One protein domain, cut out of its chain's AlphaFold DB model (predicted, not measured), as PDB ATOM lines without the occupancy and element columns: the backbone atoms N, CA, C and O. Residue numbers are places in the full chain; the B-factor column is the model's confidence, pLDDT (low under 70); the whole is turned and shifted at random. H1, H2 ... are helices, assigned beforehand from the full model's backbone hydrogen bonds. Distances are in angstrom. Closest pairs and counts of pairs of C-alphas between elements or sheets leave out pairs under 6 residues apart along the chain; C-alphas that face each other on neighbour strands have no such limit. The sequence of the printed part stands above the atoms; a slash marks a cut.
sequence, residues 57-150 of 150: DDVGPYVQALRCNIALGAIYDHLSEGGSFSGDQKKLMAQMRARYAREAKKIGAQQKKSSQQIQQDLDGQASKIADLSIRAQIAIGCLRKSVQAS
ATOM      1  N   ASP A  57      31.852  -9.213 -38.950       56.84
ATOM      2  CA  ASP A  57      32.778  -8.543 -38.024       56.84
ATOM      3  C   ASP A  57      32.586  -7.013 -37.970       56.84
ATOM      4  O   ASP A  57      32.908  -6.395 -36.957       56.84
ATOM      5  N   ASP A  58      31.956  -6.412 -38.988       66.06
ATOM      6  CA  ASP A  58      31.733  -4.956 -39.067       66.06
ATOM      7  C   ASP A  58      30.403  -4.492 -38.440       66.06
ATOM      8  O   ASP A  58      30.091  -3.298 -38.408       66.06
ATOM      9  N   VAL A  59      29.582  -5.419 -37.935       78.00
ATOM     10  CA  VAL A  59      28.300  -5.096 -37.297       78.00
ATOM     11  C   VAL A  59      28.361  -5.302 -35.787       78.00
ATOM     12  O   VAL A  59      28.828  -6.322 -35.290       78.00
ATOM     13  N   GLY A  60      27.851  -4.325 -35.029       90.19
ATOM     14  CA  GLY A  60      27.823  -4.398 -33.568       90.19
ATOM     15  C   GLY A  60      27.113  -5.660 -33.040       90.19
ATOM     16  O   GLY A  60      26.240  -6.215 -33.718       90.19
ATOM     17  N   PRO A  61      27.412  -6.096 -31.802       92.56
ATOM     18  CA  PRO A  61      27.025  -7.414 -31.284       92.56
ATOM     19  C   PRO A  61      25.508  -7.659 -31.274       92.56
ATOM     20  O   PRO A  61      25.053  -8.779 -31.492       92.56
ATOM     21  N   TYR A  62      24.709  -6.602 -31.096       95.81
ATOM     22  CA  TYR A  62      23.252  -6.676 -31.205       95.81
ATOM     23  C   TYR A  62      22.789  -7.081 -32.610       95.81
ATOM     24  O   TYR A  62      22.038  -8.041 -32.771       95.81
ATOM     25  N   VAL A  63      23.268  -6.370 -33.636       95.44
ATOM     26  CA  VAL A  63      22.903  -6.622 -35.036       95.44
ATOM     27  C   VAL A  63      23.412  -7.987 -35.478       95.44
ATOM     28  O   VAL A  63      22.696  -8.706 -36.174       95.44
ATOM     29  N   GLN A  64      24.601  -8.377 -35.019       94.38
ATOM     30  CA  GLN A  64      25.137  -9.704 -35.281       94.38
ATOM     31  C   GLN A  64      24.218 -10.806 -34.733       94.38
ATOM     32  O   GLN A  64      23.877 -11.735 -35.463       94.38
ATOM     33  N   ALA A  65      23.746 -10.684 -33.488       95.50
ATOM     34  CA  ALA A  65      22.830 -11.659 -32.899       95.50
ATOM     35  C   ALA A  65      21.484 -11.734 -33.648       95.50
ATOM     36  O   ALA A  65      20.978 -12.830 -33.897       95.50
ATOM     37  N   LEU A  66      20.929 -10.589 -34.074       96.94
ATOM     38  CA  LEU A  66      19.722 -10.552 -34.910       96.94
ATOM     39  C   LEU A  66      19.934 -11.303 -36.230       96.94
ATOM     40  O   LEU A  66      19.145 -12.182 -36.578       96.94
ATOM     41  N   ARG A  67      21.022 -10.993 -36.942       95.44
ATOM     42  CA  ARG A  67      21.356 -11.620 -38.227       95.44
ATOM     43  C   ARG A  67      21.584 -13.118 -38.086       95.44
ATOM     44  O   ARG A  67      21.057 -13.870 -38.897       95.44
ATOM     45  N   CYS A  68      22.280 -13.560 -37.038       95.12
ATOM     46  CA  CYS A  68      22.450 -14.983 -36.749       95.12
ATOM     47  C   CYS A  68      21.107 -15.689 -36.517       95.12
ATOM     48  O   CYS A  68      20.887 -16.767 -37.064       95.12
ATOM     49  N   ASN A  69      20.191 -15.088 -35.748       96.94
ATOM     50  CA  ASN A  69      18.853 -15.645 -35.525       96.94
ATOM     51  C   ASN A  69      18.063 -15.787 -36.842       96.94
ATOM     52  O   ASN A  69      17.509 -16.849 -37.118       96.94
ATOM     53  N   ILE A  70      18.058 -14.740 -37.672       96.50
ATOM     54  CA  ILE A  70      17.361 -14.721 -38.968       96.50
ATOM     55  C   ILE A  70      17.947 -15.767 -39.920       96.50
ATOM     56  O   ILE A  70      17.216 -16.571 -40.495       96.50
ATOM     57  N   ALA A  71      19.270 -15.769 -40.068       95.19
ATOM     58  CA  ALA A  71      19.994 -16.657 -40.963       95.19
ATOM     59  C   ALA A  71      19.791 -18.133 -40.598       95.19
ATOM     60  O   ALA A  71      19.450 -18.942 -41.457       95.19
ATOM     61  N   LEU A  72      19.934 -18.478 -39.314       95.12
ATOM     62  CA  LEU A  72      19.708 -19.843 -38.837       95.12
ATOM     63  C   LEU A  72      18.255 -20.285 -39.033       95.12
ATOM     64  O   LEU A  72      18.031 -21.442 -39.370       95.12
ATOM     65  N   GLY A  73      17.285 -19.382 -38.850       95.38
ATOM     66  CA  GLY A  73      15.877 -19.657 -39.138       95.38
ATOM     67  C   GLY A  73      15.644 -19.994 -40.609       95.38
ATOM     68  O   GLY A  73      15.144 -21.068 -40.908       95.38
ATOM     69  N   ALA A  74      16.108 -19.141 -41.521       94.12
ATOM     70  CA  ALA A  74      15.901 -19.342 -42.954       94.12
ATOM     71  C   ALA A  74      16.537 -20.639 -43.483       94.12
ATOM     72  O   ALA A  74      15.943 -21.327 -44.307       94.12
ATOM     73  N   ILE A  75      17.732 -20.987 -42.999       92.19
ATOM     74  CA  ILE A  75      18.410 -22.229 -43.396       92.19
ATOM     75  C   ILE A  75      17.738 -23.454 -42.781       92.19
ATOM     76  O   ILE A  75      17.624 -24.482 -43.445       92.19
ATOM     77  N   TYR A  76      17.257 -23.343 -41.540       92.75
ATOM     78  CA  TYR A  76      16.459 -24.394 -40.923       92.75
ATOM     79  C   TYR A  76      15.191 -24.673 -41.733       92.75
ATOM     80  O   TYR A  76      14.908 -25.839 -42.011       92.75
ATOM     81  N   ASP A  77      14.463 -23.625 -42.120       92.38
ATOM     82  CA  ASP A  77      13.209 -23.733 -42.869       92.38
ATOM     83  C   ASP A  77      13.474 -24.350 -44.254       92.38
ATOM     84  O   ASP A  77      12.942 -25.416 -44.565       92.38
ATOM     85  N   HIS A  78      14.421 -23.785 -45.015       90.31
ATOM     86  CA  HIS A  78      14.780 -24.257 -46.358       90.31
ATOM     87  C   HIS A  78      15.191 -25.740 -46.396       90.31
ATOM     88  O   HIS A  78      14.748 -26.509 -47.249       90.31
ATOM     89  N   LEU A  79      16.035 -26.174 -45.458       86.12
ATOM     90  CA  LEU A  79      16.535 -27.551 -45.434       86.12
ATOM     91  C   LEU A  79      15.551 -28.531 -44.784       86.12
ATOM     92  O   LEU A  79      15.612 -29.733 -45.057       86.12
ATOM     93  N   SER A  80      14.638 -28.043 -43.938       86.62
ATOM     94  CA  SER A  80      13.545 -28.859 -43.407       86.62
ATOM     95  C   SER A  80      12.514 -29.186 -44.481       86.62
ATOM     96  O   SER A  80      12.042 -30.322 -44.506       86.62
ATOM     97  N   GLU A  81      12.219 -28.238 -45.373       86.00
ATOM     98  CA  GLU A  81      11.353 -28.440 -46.542       86.00
ATOM     99  C   GLU A  81      11.975 -29.418 -47.547       86.00
ATOM    100  O   GLU A  81      11.293 -30.303 -48.057       86.00
ATOM    101  N   GLY A  82      13.291 -29.329 -47.772       80.69
ATOM    102  CA  GLY A  82      14.030 -30.227 -48.667       80.69
ATOM    103  C   GLY A  82      14.396 -31.598 -48.081       80.69
ATOM    104  O   GLY A  82      15.148 -32.338 -48.709       80.69
ATOM    105  N   GLY A  83      13.960 -31.933 -46.859       78.00
ATOM    106  CA  GLY A  83      14.251 -33.227 -46.217       78.00
ATOM    107  C   GLY A  83      15.735 -33.493 -45.917       78.00
ATOM    108  O   GLY A  83      16.110 -34.622 -45.613       78.00
ATOM    109  N   SER A  84      16.588 -32.470 -45.983       76.81
ATOM    110  CA  SER A  84      18.050 -32.619 -46.020       76.81
ATOM    111  C   SER A  84      18.722 -32.665 -44.640       76.81
ATOM    112  O   SER A  84      19.945 -32.771 -44.560       76.81
ATOM    113  N   PHE A  85      17.953 -32.591 -43.546       79.81
ATOM    114  CA  PHE A  85      18.489 -32.653 -42.183       79.81
ATOM    115  C   PHE A  85      18.117 -33.922 -41.425       79.81
ATOM    116  O   PHE A  85      16.940 -34.279 -41.326       79.81
ATOM    117  N   SER A  86      19.116 -34.493 -40.746       84.81
ATOM    118  CA  SER A  86      18.888 -35.435 -39.654       84.81
ATOM    119  C   SER A  86      18.209 -34.742 -38.463       84.81
ATOM    120  O   SER A  86      18.298 -33.520 -38.287       84.81
ATOM    121  N   GLY A  87      17.527 -35.513 -37.611       86.06
ATOM    122  CA  GLY A  87      16.855 -34.974 -36.420       86.06
ATOM    123  C   GLY A  87      17.802 -34.209 -35.486       86.06
ATOM    124  O   GLY A  87      17.444 -33.148 -34.970       86.06
ATOM    125  N   ASP A  88      19.038 -34.686 -35.339       87.69
ATOM    126  CA  ASP A  88      20.052 -34.038 -34.505       87.69
ATOM    127  C   ASP A  88      20.519 -32.703 -35.088       87.69
ATOM    128  O   ASP A  88      20.670 -31.725 -34.353       87.69
ATOM    129  N   GLN A  89      20.674 -32.618 -36.413       86.31
ATOM    130  CA  GLN A  89      21.017 -31.366 -37.090       86.31
ATOM    131  C   GLN A  89      19.906 -30.323 -36.915       86.31
ATOM    132  O   GLN A  89      20.193 -29.173 -36.570       86.31
ATOM    133  N   LYS A  90      18.635 -30.732 -37.048       88.31
ATOM    134  CA  LYS A  90      17.477 -29.860 -36.780       88.31
ATOM    135  C   LYS A  90      17.498 -29.332 -35.348       88.31
ATOM    136  O   LYS A  90      17.347 -28.130 -35.121       88.31
ATOM    137  N   LYS A  91      17.731 -30.217 -34.376       89.88
ATOM    138  CA  LYS A  91      17.792 -29.857 -32.955       89.88
ATOM    139  C   LYS A  91      18.925 -28.872 -32.669       89.88
ATOM    140  O   LYS A  91      18.690 -27.865 -32.002       89.88
ATOM    141  N   LEU A  92      20.121 -29.129 -33.197       89.25
ATOM    142  CA  LEU A  92      21.271 -28.242 -33.034       89.25
ATOM    143  C   LEU A  92      20.980 -26.852 -33.611       89.25
ATOM    144  O   LEU A  92      21.182 -25.845 -32.935       89.25
ATOM    145  N   MET A  93      20.442 -26.776 -34.830       90.00
ATOM    146  CA  MET A  93      20.089 -25.494 -35.441       90.00
ATOM    147  C   MET A  93      19.046 -24.718 -34.635       90.00
ATOM    148  O   MET A  93      19.221 -23.519 -34.411       90.00
ATOM    149  N   ALA A  94      18.002 -25.389 -34.145       91.50
ATOM    150  CA  ALA A  94      16.983 -24.764 -33.308       91.50
ATOM    151  C   ALA A  94      17.573 -24.222 -31.992       91.50
ATOM    152  O   ALA A  94      17.273 -23.094 -31.589       91.50
ATOM    153  N   GLN A  95      18.464 -24.981 -31.346       94.06
ATOM    154  CA  GLN A  95      19.172 -24.539 -30.142       94.06
ATOM    155  C   GLN A  95      20.033 -23.303 -30.410       94.06
ATOM    156  O   GLN A  95      19.997 -22.339 -29.637       94.06
ATOM    157  N   MET A  96      20.768 -23.306 -31.522       94.38
ATOM    158  CA  MET A  96      21.629 -22.196 -31.909       94.38
ATOM    159  C   MET A  96      20.832 -20.940 -32.255       94.38
ATOM    160  O   MET A  96      21.160 -19.853 -31.776       94.38
ATOM    161  N   ARG A  97      19.730 -21.083 -32.993       95.38
ATOM    162  CA  ARG A  97      18.789 -19.989 -33.262       95.38
ATOM    163  C   ARG A  97      18.263 -19.387 -31.959       95.38
ATOM    164  O   ARG A  97      18.329 -18.175 -31.759       95.38
ATOM    165  N   ALA A  98      17.809 -20.232 -31.031       96.38
ATOM    166  CA  ALA A  98      17.287 -19.789 -29.743       96.38
ATOM    167  C   ALA A  98      18.347 -19.073 -28.886       96.38
ATOM    168  O   ALA A  98      18.021 -18.116 -28.181       96.38
ATOM    169  N   ARG A  99      19.617 -19.500 -28.945       96.00
ATOM    170  CA  ARG A  99      20.737 -18.810 -28.283       96.00
ATOM    171  C   ARG A  99      20.869 -17.372 -28.782       96.00
ATOM    172  O   ARG A  99      20.832 -16.457 -27.962       96.00
ATOM    173  N   TYR A 100      20.951 -17.173 -30.095       96.31
ATOM    174  CA  TYR A 100      21.099 -15.836 -30.673       96.31
ATOM    175  C   TYR A 100      19.858 -14.957 -30.478       96.31
ATOM    176  O   TYR A 100      19.993 -13.761 -30.232       96.31
ATOM    177  N   ALA A 101      18.654 -15.537 -30.474       97.25
ATOM    178  CA  ALA A 101      17.439 -14.809 -30.111       97.25
ATOM    179  C   ALA A 101      17.491 -14.279 -28.662       97.25
ATOM    180  O   ALA A 101      17.153 -13.122 -28.402       97.25
ATOM    181  N   ARG A 102      17.965 -15.096 -27.708       97.56
ATOM    182  CA  ARG A 102      18.161 -14.665 -26.311       97.56
ATOM    183  C   ARG A 102      19.247 -13.601 -26.184       97.56
ATOM    184  O   ARG A 102      19.076 -12.658 -25.417       97.56
ATOM    185  N   GLU A 103      20.339 -13.738 -26.927       96.19
ATOM    186  CA  GLU A 103      21.435 -12.769 -26.938       96.19
ATOM    187  C   GLU A 103      20.982 -11.410 -27.480       96.19
ATOM    188  O   GLU A 103      21.171 -10.395 -26.811       96.19
ATOM    189  N   ALA A 104      20.274 -11.394 -28.613       97.31
ATOM    190  CA  ALA A 104      19.679 -10.180 -29.160       97.31
ATOM    191  C   ALA A 104      18.719  -9.524 -28.155       97.31
ATOM    192  O   ALA A 104      18.796  -8.317 -27.934       97.31
ATOM    193  N   LYS A 105      17.870 -10.309 -27.476       97.69
ATOM    194  CA  LYS A 105      16.972  -9.787 -26.434       97.69
ATOM    195  C   LYS A 105      17.738  -9.188 -25.253       97.69
ATOM    196  O   LYS A 105      17.393  -8.100 -24.796       97.69
ATOM    197  N   LYS A 106      18.781  -9.868 -24.766       97.94
ATOM    198  CA  LYS A 106      19.625  -9.400 -23.657       97.94
ATOM    199  C   LYS A 106      20.313  -8.079 -24.003       97.94
ATOM    200  O   LYS A 106      20.219  -7.129 -23.233       97.94
ATOM    201  N   ILE A 107      20.972  -8.012 -25.159       97.69
ATOM    202  CA  ILE A 107      21.696  -6.813 -25.596       97.69
ATOM    203  C   ILE A 107      20.709  -5.676 -25.903       97.69
ATOM    204  O   ILE A 107      20.931  -4.542 -25.491       97.69
ATOM    205  N   GLY A 108      19.583  -5.971 -26.557       97.69
ATOM    206  CA  GLY A 108      18.530  -4.988 -26.821       97.69
ATOM    207  C   GLY A 108      17.970  -4.374 -25.535       97.69
ATOM    208  O   GLY A 108      17.823  -3.157 -25.453       97.69
ATOM    209  N   ALA A 109      17.750  -5.186 -24.495       97.19
ATOM    210  CA  ALA A 109      17.321  -4.696 -23.186       97.19
ATOM    211  C   ALA A 109      18.371  -3.779 -22.528       97.19
ATOM    212  O   ALA A 109      18.015  -2.741 -21.976       97.19
ATOM    213  N   GLN A 110      19.665  -4.107 -22.640       97.50
ATOM    214  CA  GLN A 110      20.757  -3.232 -22.180       97.50
ATOM    215  C   GLN A 110      20.781  -1.891 -22.934       97.50
ATOM    216  O   GLN A 110      21.132  -0.863 -22.362       97.50
ATOM    217  N   GLN A 111      20.342  -1.887 -24.194       97.00
ATOM    218  CA  GLN A 111      20.159  -0.690 -25.020       97.00
ATOM    219  C   GLN A 111      18.794  -0.005 -24.816       97.00
ATOM    220  O   GLN A 111      18.434   0.874 -25.595       97.00
ATOM    221  N   LYS A 112      18.022  -0.393 -23.788       97.88
ATOM    222  CA  LYS A 112      16.677   0.132 -23.484       97.88
ATOM    223  C   LYS A 112      15.659  -0.035 -24.626       97.88
ATOM    224  O   LYS A 112      14.692   0.719 -24.697       97.88
ATOM    225  N   LYS A 113      15.849  -1.023 -25.508       97.62
ATOM    226  CA  LYS A 113      14.884  -1.350 -26.565       97.62
ATOM    227  C   LYS A 113      13.708  -2.140 -25.994       97.62
ATOM    228  O   LYS A 113      13.898  -3.100 -25.247       97.62
ATOM    229  N   SER A 114      12.493  -1.766 -26.382       97.88
ATOM    230  CA  SER A 114      11.287  -2.548 -26.109       97.88
ATOM    231  C   SER A 114      11.240  -3.815 -26.970       97.88
ATOM    232  O   SER A 114      11.911  -3.915 -28.000       97.88
ATOM    233  N   SER A 115      10.395  -4.781 -26.598       95.94
ATOM    234  CA  SER A 115      10.163  -5.979 -27.420       95.94
ATOM    235  C   SER A 115       9.694  -5.632 -28.838       95.94
ATOM    236  O   SER A 115      10.112  -6.283 -29.791       95.94
ATOM    237  N   GLN A 116       8.875  -4.586 -28.989       98.00
ATOM    238  CA  GLN A 116       8.399  -4.125 -30.294       98.00
ATOM    239  C   GLN A 116       9.539  -3.548 -31.139       98.00
ATOM    240  O   GLN A 116       9.633  -3.864 -32.319       98.00
ATOM    241  N   GLN A 117      10.437  -2.760 -30.543       98.06
ATOM    242  CA  GLN A 117      11.611  -2.237 -31.249       98.06
ATOM    243  C   GLN A 117      12.559  -3.361 -31.671       98.06
ATOM    244  O   GLN A 117      13.065  -3.348 -32.786       98.06
ATOM    245  N   ILE A 118      12.756  -4.369 -30.813       97.44
ATOM    246  CA  ILE A 118      13.557  -5.548 -31.166       97.44
ATOM    247  C   ILE A 118      12.927  -6.301 -32.344       97.44
ATOM    248  O   ILE A 118      13.656  -6.751 -33.226       97.44
ATOM    249  N   GLN A 119      11.598  -6.426 -32.383       97.56
ATOM    250  CA  GLN A 119      10.906  -7.048 -33.513       97.56
ATOM    251  C   GLN A 119      11.052  -6.220 -34.798       97.56
ATOM    252  O   GLN A 119      11.395  -6.771 -35.835       97.56
ATOM    253  N   GLN A 120      10.894  -4.898 -34.722       98.12
ATOM    254  CA  GLN A 120      11.124  -4.003 -35.863       98.12
ATOM    255  C   GLN A 120      12.562  -4.098 -36.389       98.12
ATOM    256  O   GLN A 120      12.784  -4.101 -37.598       98.12
ATOM    257  N   ASP A 121      13.545  -4.216 -35.493       97.62
ATOM    258  CA  ASP A 121      14.941  -4.413 -35.873       97.62
ATOM    259  C   ASP A 121      15.168  -5.789 -36.517       97.62
ATOM    260  O   ASP A 121      15.915  -5.882 -37.492       97.62
ATOM    261  N   LEU A 122      14.524  -6.855 -36.015       96.81
ATOM    262  CA  LEU A 122      14.540  -8.177 -36.655       96.81
ATOM    263  C   LEU A 122      14.005  -8.091 -38.085       96.81
ATOM    264  O   LEU A 122      14.690  -8.526 -39.010       96.81
ATOM    265  N   ASP A 123      12.828  -7.498 -38.267       97.19
ATOM    266  CA  ASP A 123      12.178  -7.375 -39.571       97.19
ATOM    267  C   ASP A 123      13.038  -6.526 -40.521       97.19
ATOM    268  O   ASP A 123      13.336  -6.929 -41.648       97.19
ATOM    269  N   GLY A 124      13.559  -5.397 -40.028       96.81
ATOM    270  CA  GLY A 124      14.447  -4.519 -40.782       96.81
ATOM    271  C   GLY A 124      15.770  -5.181 -41.179       96.81
ATOM    272  O   GLY A 124      16.283  -4.923 -42.269       96.81
ATOM    273  N   GLN A 125      16.342  -6.049 -40.339       95.12
ATOM    274  CA  GLN A 125      17.506  -6.847 -40.730       95.12
ATOM    275  C   GLN A 125      17.122  -7.953 -41.713       95.12
ATOM    276  O   GLN A 125      17.860  -8.167 -42.671       95.12
ATOM    277  N   ALA A 126      15.977  -8.615 -41.539       94.44
ATOM    278  CA  ALA A 126      15.539  -9.689 -42.423       94.44
ATOM    279  C   ALA A 126      15.394  -9.212 -43.875       94.44
ATOM    280  O   ALA A 126      15.817  -9.926 -44.787       94.44
ATOM    281  N   SER A 127      14.898  -7.987 -44.082       92.88
ATOM    282  CA  SER A 127      14.849  -7.342 -45.400       92.88
ATOM    283  C   SER A 127      16.235  -7.001 -45.961       92.88
ATOM    284  O   SER A 127      16.451  -7.117 -47.163       92.88
ATOM    285  N   LYS A 128      17.199  -6.614 -45.112       91.25
ATOM    286  CA  LYS A 128      18.575  -6.272 -45.535       91.25
ATOM    287  C   LYS A 128      19.398  -7.482 -45.970       91.25
ATOM    288  O   LYS A 128      20.330  -7.328 -46.749       91.25
ATOM    289  N   ILE A 129      19.077  -8.665 -45.456       91.25
ATOM    290  CA  ILE A 129      19.722  -9.930 -45.826       91.25
ATOM    291  C   ILE A 129      18.708 -10.872 -46.475       91.25
ATOM    292  O   ILE A 129      18.596 -12.015 -46.063       91.25
ATOM    293  N   ALA A 130      17.911 -10.397 -47.436       89.50
ATOM    294  CA  ALA A 130      16.841 -11.194 -48.047       89.50
ATOM    295  C   ALA A 130      17.347 -12.432 -48.810       89.50
ATOM    296  O   ALA A 130      16.673 -13.459 -48.819       89.50
ATOM    297  N   ASP A 131      18.536 -12.344 -49.407       89.94
ATOM    298  CA  ASP A 131      19.124 -13.414 -50.208       89.94
ATOM    299  C   ASP A 131      19.501 -14.650 -49.368       89.94
ATOM    300  O   ASP A 131      20.147 -14.552 -48.318       89.94
ATOM    301  N   LEU A 132      19.111 -15.834 -49.849       88.94
ATOM    302  CA  LEU A 132      19.324 -17.095 -49.140       88.94
ATOM    303  C   LEU A 132      20.809 -17.481 -49.064       88.94
ATOM    304  O   LEU A 132      21.226 -18.031 -48.046       88.94
ATOM    305  N   SER A 133      21.617 -17.164 -50.081       87.94
ATOM    306  CA  SER A 133      23.062 -17.434 -50.065       87.94
ATOM    307  C   SER A 133      23.763 -16.584 -49.005       87.94
ATOM    308  O   SER A 133      24.546 -17.106 -48.207       87.94
ATOM    309  N   ILE A 134      23.406 -15.301 -48.892       88.94
ATOM    310  CA  ILE A 134      23.890 -14.421 -47.818       88.94
ATOM    311  C   ILE A 134      23.476 -14.968 -46.447       88.94
ATOM    312  O   ILE A 134      24.301 -15.055 -45.534       88.94
ATOM    313  N   ARG A 135      22.215 -15.389 -46.283       92.25
ATOM    314  CA  ARG A 135      21.749 -16.019 -45.035       92.25
ATOM    315  C   ARG A 135      22.524 -17.302 -44.727       92.25
ATOM    316  O   ARG A 135      22.911 -17.498 -43.579       92.25
ATOM    317  N   ALA A 136      22.816 -18.140 -45.721       90.50
ATOM    318  CA  ALA A 136      23.608 -19.357 -45.541       90.50
ATOM    319  C   ALA A 136      25.018 -19.044 -45.034       90.50
ATOM    320  O   ALA A 136      25.474 -19.626 -44.049       90.50
ATOM    321  N   GLN A 137      25.681 -18.072 -45.659       88.12
ATOM    322  CA  GLN A 137      27.005 -17.611 -45.255       88.12
ATOM    323  C   GLN A 137      27.004 -17.116 -43.805       88.12
ATOM    324  O   GLN A 137      27.805 -17.590 -42.995       88.12
ATOM    325  N   ILE A 138      26.060 -16.241 -43.443       91.25
ATOM    326  CA  ILE A 138      25.907 -15.742 -42.069       91.25
ATOM    327  C   ILE A 138      25.681 -16.904 -41.094       91.25
ATOM    328  O   ILE A 138      26.373 -16.983 -40.080       91.25
ATOM    329  N   ALA A 139      24.768 -17.833 -41.400       91.44
ATOM    330  CA  ALA A 139      24.482 -18.985 -40.546       91.44
ATOM    331  C   ALA A 139      25.742 -19.824 -40.280       91.44
ATOM    332  O   ALA A 139      26.039 -20.135 -39.125       91.44
ATOM    333  N   ILE A 140      26.526 -20.123 -41.321       88.94
ATOM    334  CA  ILE A 140      27.797 -20.854 -41.205       88.94
ATOM    335  C   ILE A 140      28.780 -20.096 -40.304       88.94
ATOM    336  O   ILE A 140      29.396 -20.699 -39.420       88.94
ATOM    337  N   GLY A 141      28.906 -18.778 -40.481       87.44
ATOM    338  CA  GLY A 141      29.742 -17.933 -39.626       87.44
ATOM    339  C   GLY A 141      29.328 -17.999 -38.153       87.44
ATOM    340  O   GLY A 141      30.158 -18.233 -37.273       87.44
ATOM    341  N   CYS A 142      28.027 -17.878 -37.881       90.81
ATOM    342  CA  CYS A 142      27.470 -17.929 -36.531       90.81
ATOM    343  C   CYS A 142      27.661 -19.303 -35.865       90.81
ATOM    344  O   CYS A 142      27.946 -19.367 -34.665       90.81
ATOM    345  N   LEU A 143      27.537 -20.400 -36.620       88.44
ATOM    346  CA  LEU A 143      27.793 -21.754 -36.119       88.44
ATOM    347  C   LEU A 143      29.270 -21.943 -35.763       88.44
ATOM    348  O   LEU A 143      29.572 -22.344 -34.641       88.44
ATOM    349  N   ARG A 144      30.191 -21.577 -36.664       85.44
ATOM    350  CA  ARG A 144      31.643 -21.678 -36.423       85.44
ATOM    351  C   ARG A 144      32.073 -20.926 -35.165       85.44
ATOM    352  O   ARG A 144      32.763 -21.494 -34.324       85.44
ATOM    353  N   LYS A 145      31.610 -19.682 -35.000       83.06
ATOM    354  CA  LYS A 145      31.910 -18.866 -33.812       83.06
ATOM    355  C   LYS A 145      31.400 -19.510 -32.519       83.06
ATOM    356  O   LYS A 145      32.034 -19.395 -31.478       83.06
ATOM    357  N   SER A 146      30.270 -20.207 -32.588       79.12
ATOM    358  CA  SER A 146      29.666 -20.849 -31.416       79.12
ATOM    359  C   SER A 146      30.402 -22.113 -30.987       79.12
ATOM    360  O   SER A 146      30.500 -22.367 -29.791       79.12
ATOM    361  N   VAL A 147      30.938 -22.870 -31.951       74.81
ATOM    362  CA  VAL A 147      31.779 -24.047 -31.684       74.81
ATOM    363  C   VAL A 147      33.114 -23.633 -31.063       74.81
ATOM    364  O   VAL A 147      33.581 -24.298 -30.155       74.81
ATOM    365  N   GLN A 148      33.702 -22.515 -31.497       66.31
ATOM    366  CA  GLN A 148      34.975 -22.012 -30.952       66.31
ATOM    367  C   GLN A 148      34.850 -21.371 -29.561       66.31
ATOM    368  O   GLN A 148      35.850 -21.205 -28.873       66.31
ATOM    369  N   ALA A 149      33.641 -20.965 -29.169       58.69
ATOM    370  CA  ALA A 149      33.351 -20.375 -27.862       58.69
ATOM    371  C   ALA A 149      32.834 -21.398 -26.828       58.69
ATOM    372  O   ALA A 149      32.354 -20.985 -25.770       58.69
ATOM    373  N   SER A 150      32.848 -22.690 -27.173       49.81
ATOM    374  CA  SER A 150      32.499 -23.818 -26.296       49.81
ATOM    375  C   SER A 150      33.769 -24.520 -25.831       49.81
ATOM    376  O   SER A 150      33.758 -25.000 -24.680       49.81
TER     377      SER A 150
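This is residues 57 to 150 of the 150 residues of an uncharacterized protein of Altererythrobacter sp (UniProt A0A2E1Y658). Two long helices, H1 and H2, lie side by side and run opposite ways as a helical hairpin, and two shorter helices are set on it at steep angles. H4 crosses H1 near the middle of H1, at residues 67 to 75, while H3 packs at the hairpin's open end, on residues 63 to 70 of H1 and residues 104 to 108 of H2; H1 is the hub, touching the other three. The printed part has 94 residues with four named helices, in the order H1, H2, H3, H4, and no named strand, and its class is all helix. It is compact, with a radius of gyration of the C-alphas of 13.1 A, and the C-alphas span 40 by 30 by 24 A along their three main axes.

Begin with H1, residues 61 to 81, the hub. Go past the tight link of five residues to H2, residues 87 to 110: H1 and H2 form a helical hairpin and touch with 31 pairs of C-alphas within 8 A. Look for their closest C-alphas, those of Asn 69 and Arg 97, 4.9 A apart; the two lines stand at a shallow tilt of 25 degrees, opposite ways. Next comes H3, residues 115 to 128, which touches H2 with its residues 115 to 118 alone, and H2 touches H3 with residues 104 to 108 alone. The closest C-alphas there are those of Gly 108 and Ile 118, 6.6 A apart, and the lines stand at a steep tilt of 60 degrees, opposite ways. Further along, residues 121 to 126 of H3 touch residues 63 to 70 of H1, with the C-alphas of Leu 66 and Leu 122 the closest, at 6.0 A. Here the steep tilt is 66 degrees, and H1 and H3 run the same way. Last is H4, residues 132 to 148, which touches H1 at residues 67 to 75 of H1 alone. Their closest C-alphas are those of Ala 71 and Arg 135, 4.5 A apart, and the two run opposite ways at a steep tilt of 66 degrees. H2 and H4 are close but not clearly touching, with the C-alphas of Met 96 and Leu 143 the closest at 7.5 A and the lines about perpendicular at 85 degrees. H3 and H4 are apart, though they follow each other in the chain. Helix packing is mostly crossed: of the four touching pairs, one is at a shallow tilt. In H1, H2, H3 and H4 every O i to N i+4 pair is within hydrogen-bond range.

Find C-alpha 61 at (27.025, -7.414, -31.284); from there H1 runs 30.3 A to C-alpha 81. H2 starts with C-alpha 87 at (16.855, -34.974, -36.420) and covers 35.0 A to C-alpha 110; with 24 residues it is the longest helix. H3 runs from Ser 115 to Lys 128, 20.0 A. H4 begins at Leu 132 and, 24.5 A on, ends with C-alpha 148 at (34.975, -22.012, -30.952).

The two C-alphas farthest apart are those of Gly 83 and Lys 112, 40.4 A, while the C-alphas of Asp 57 and Ser 150, the first and last printed, are 19.3 A apart. The printed part has no cut, and it ends at Ser 150, the chain's last residue. The links H1 to H2, H2 to H3 and H3 to H4 are tight. In the B-factor column the mean pLDDT of the printed part is 90.3; look for values under 70 at residues 57 to 58 and 148 to 150, of which 148 belongs to H4.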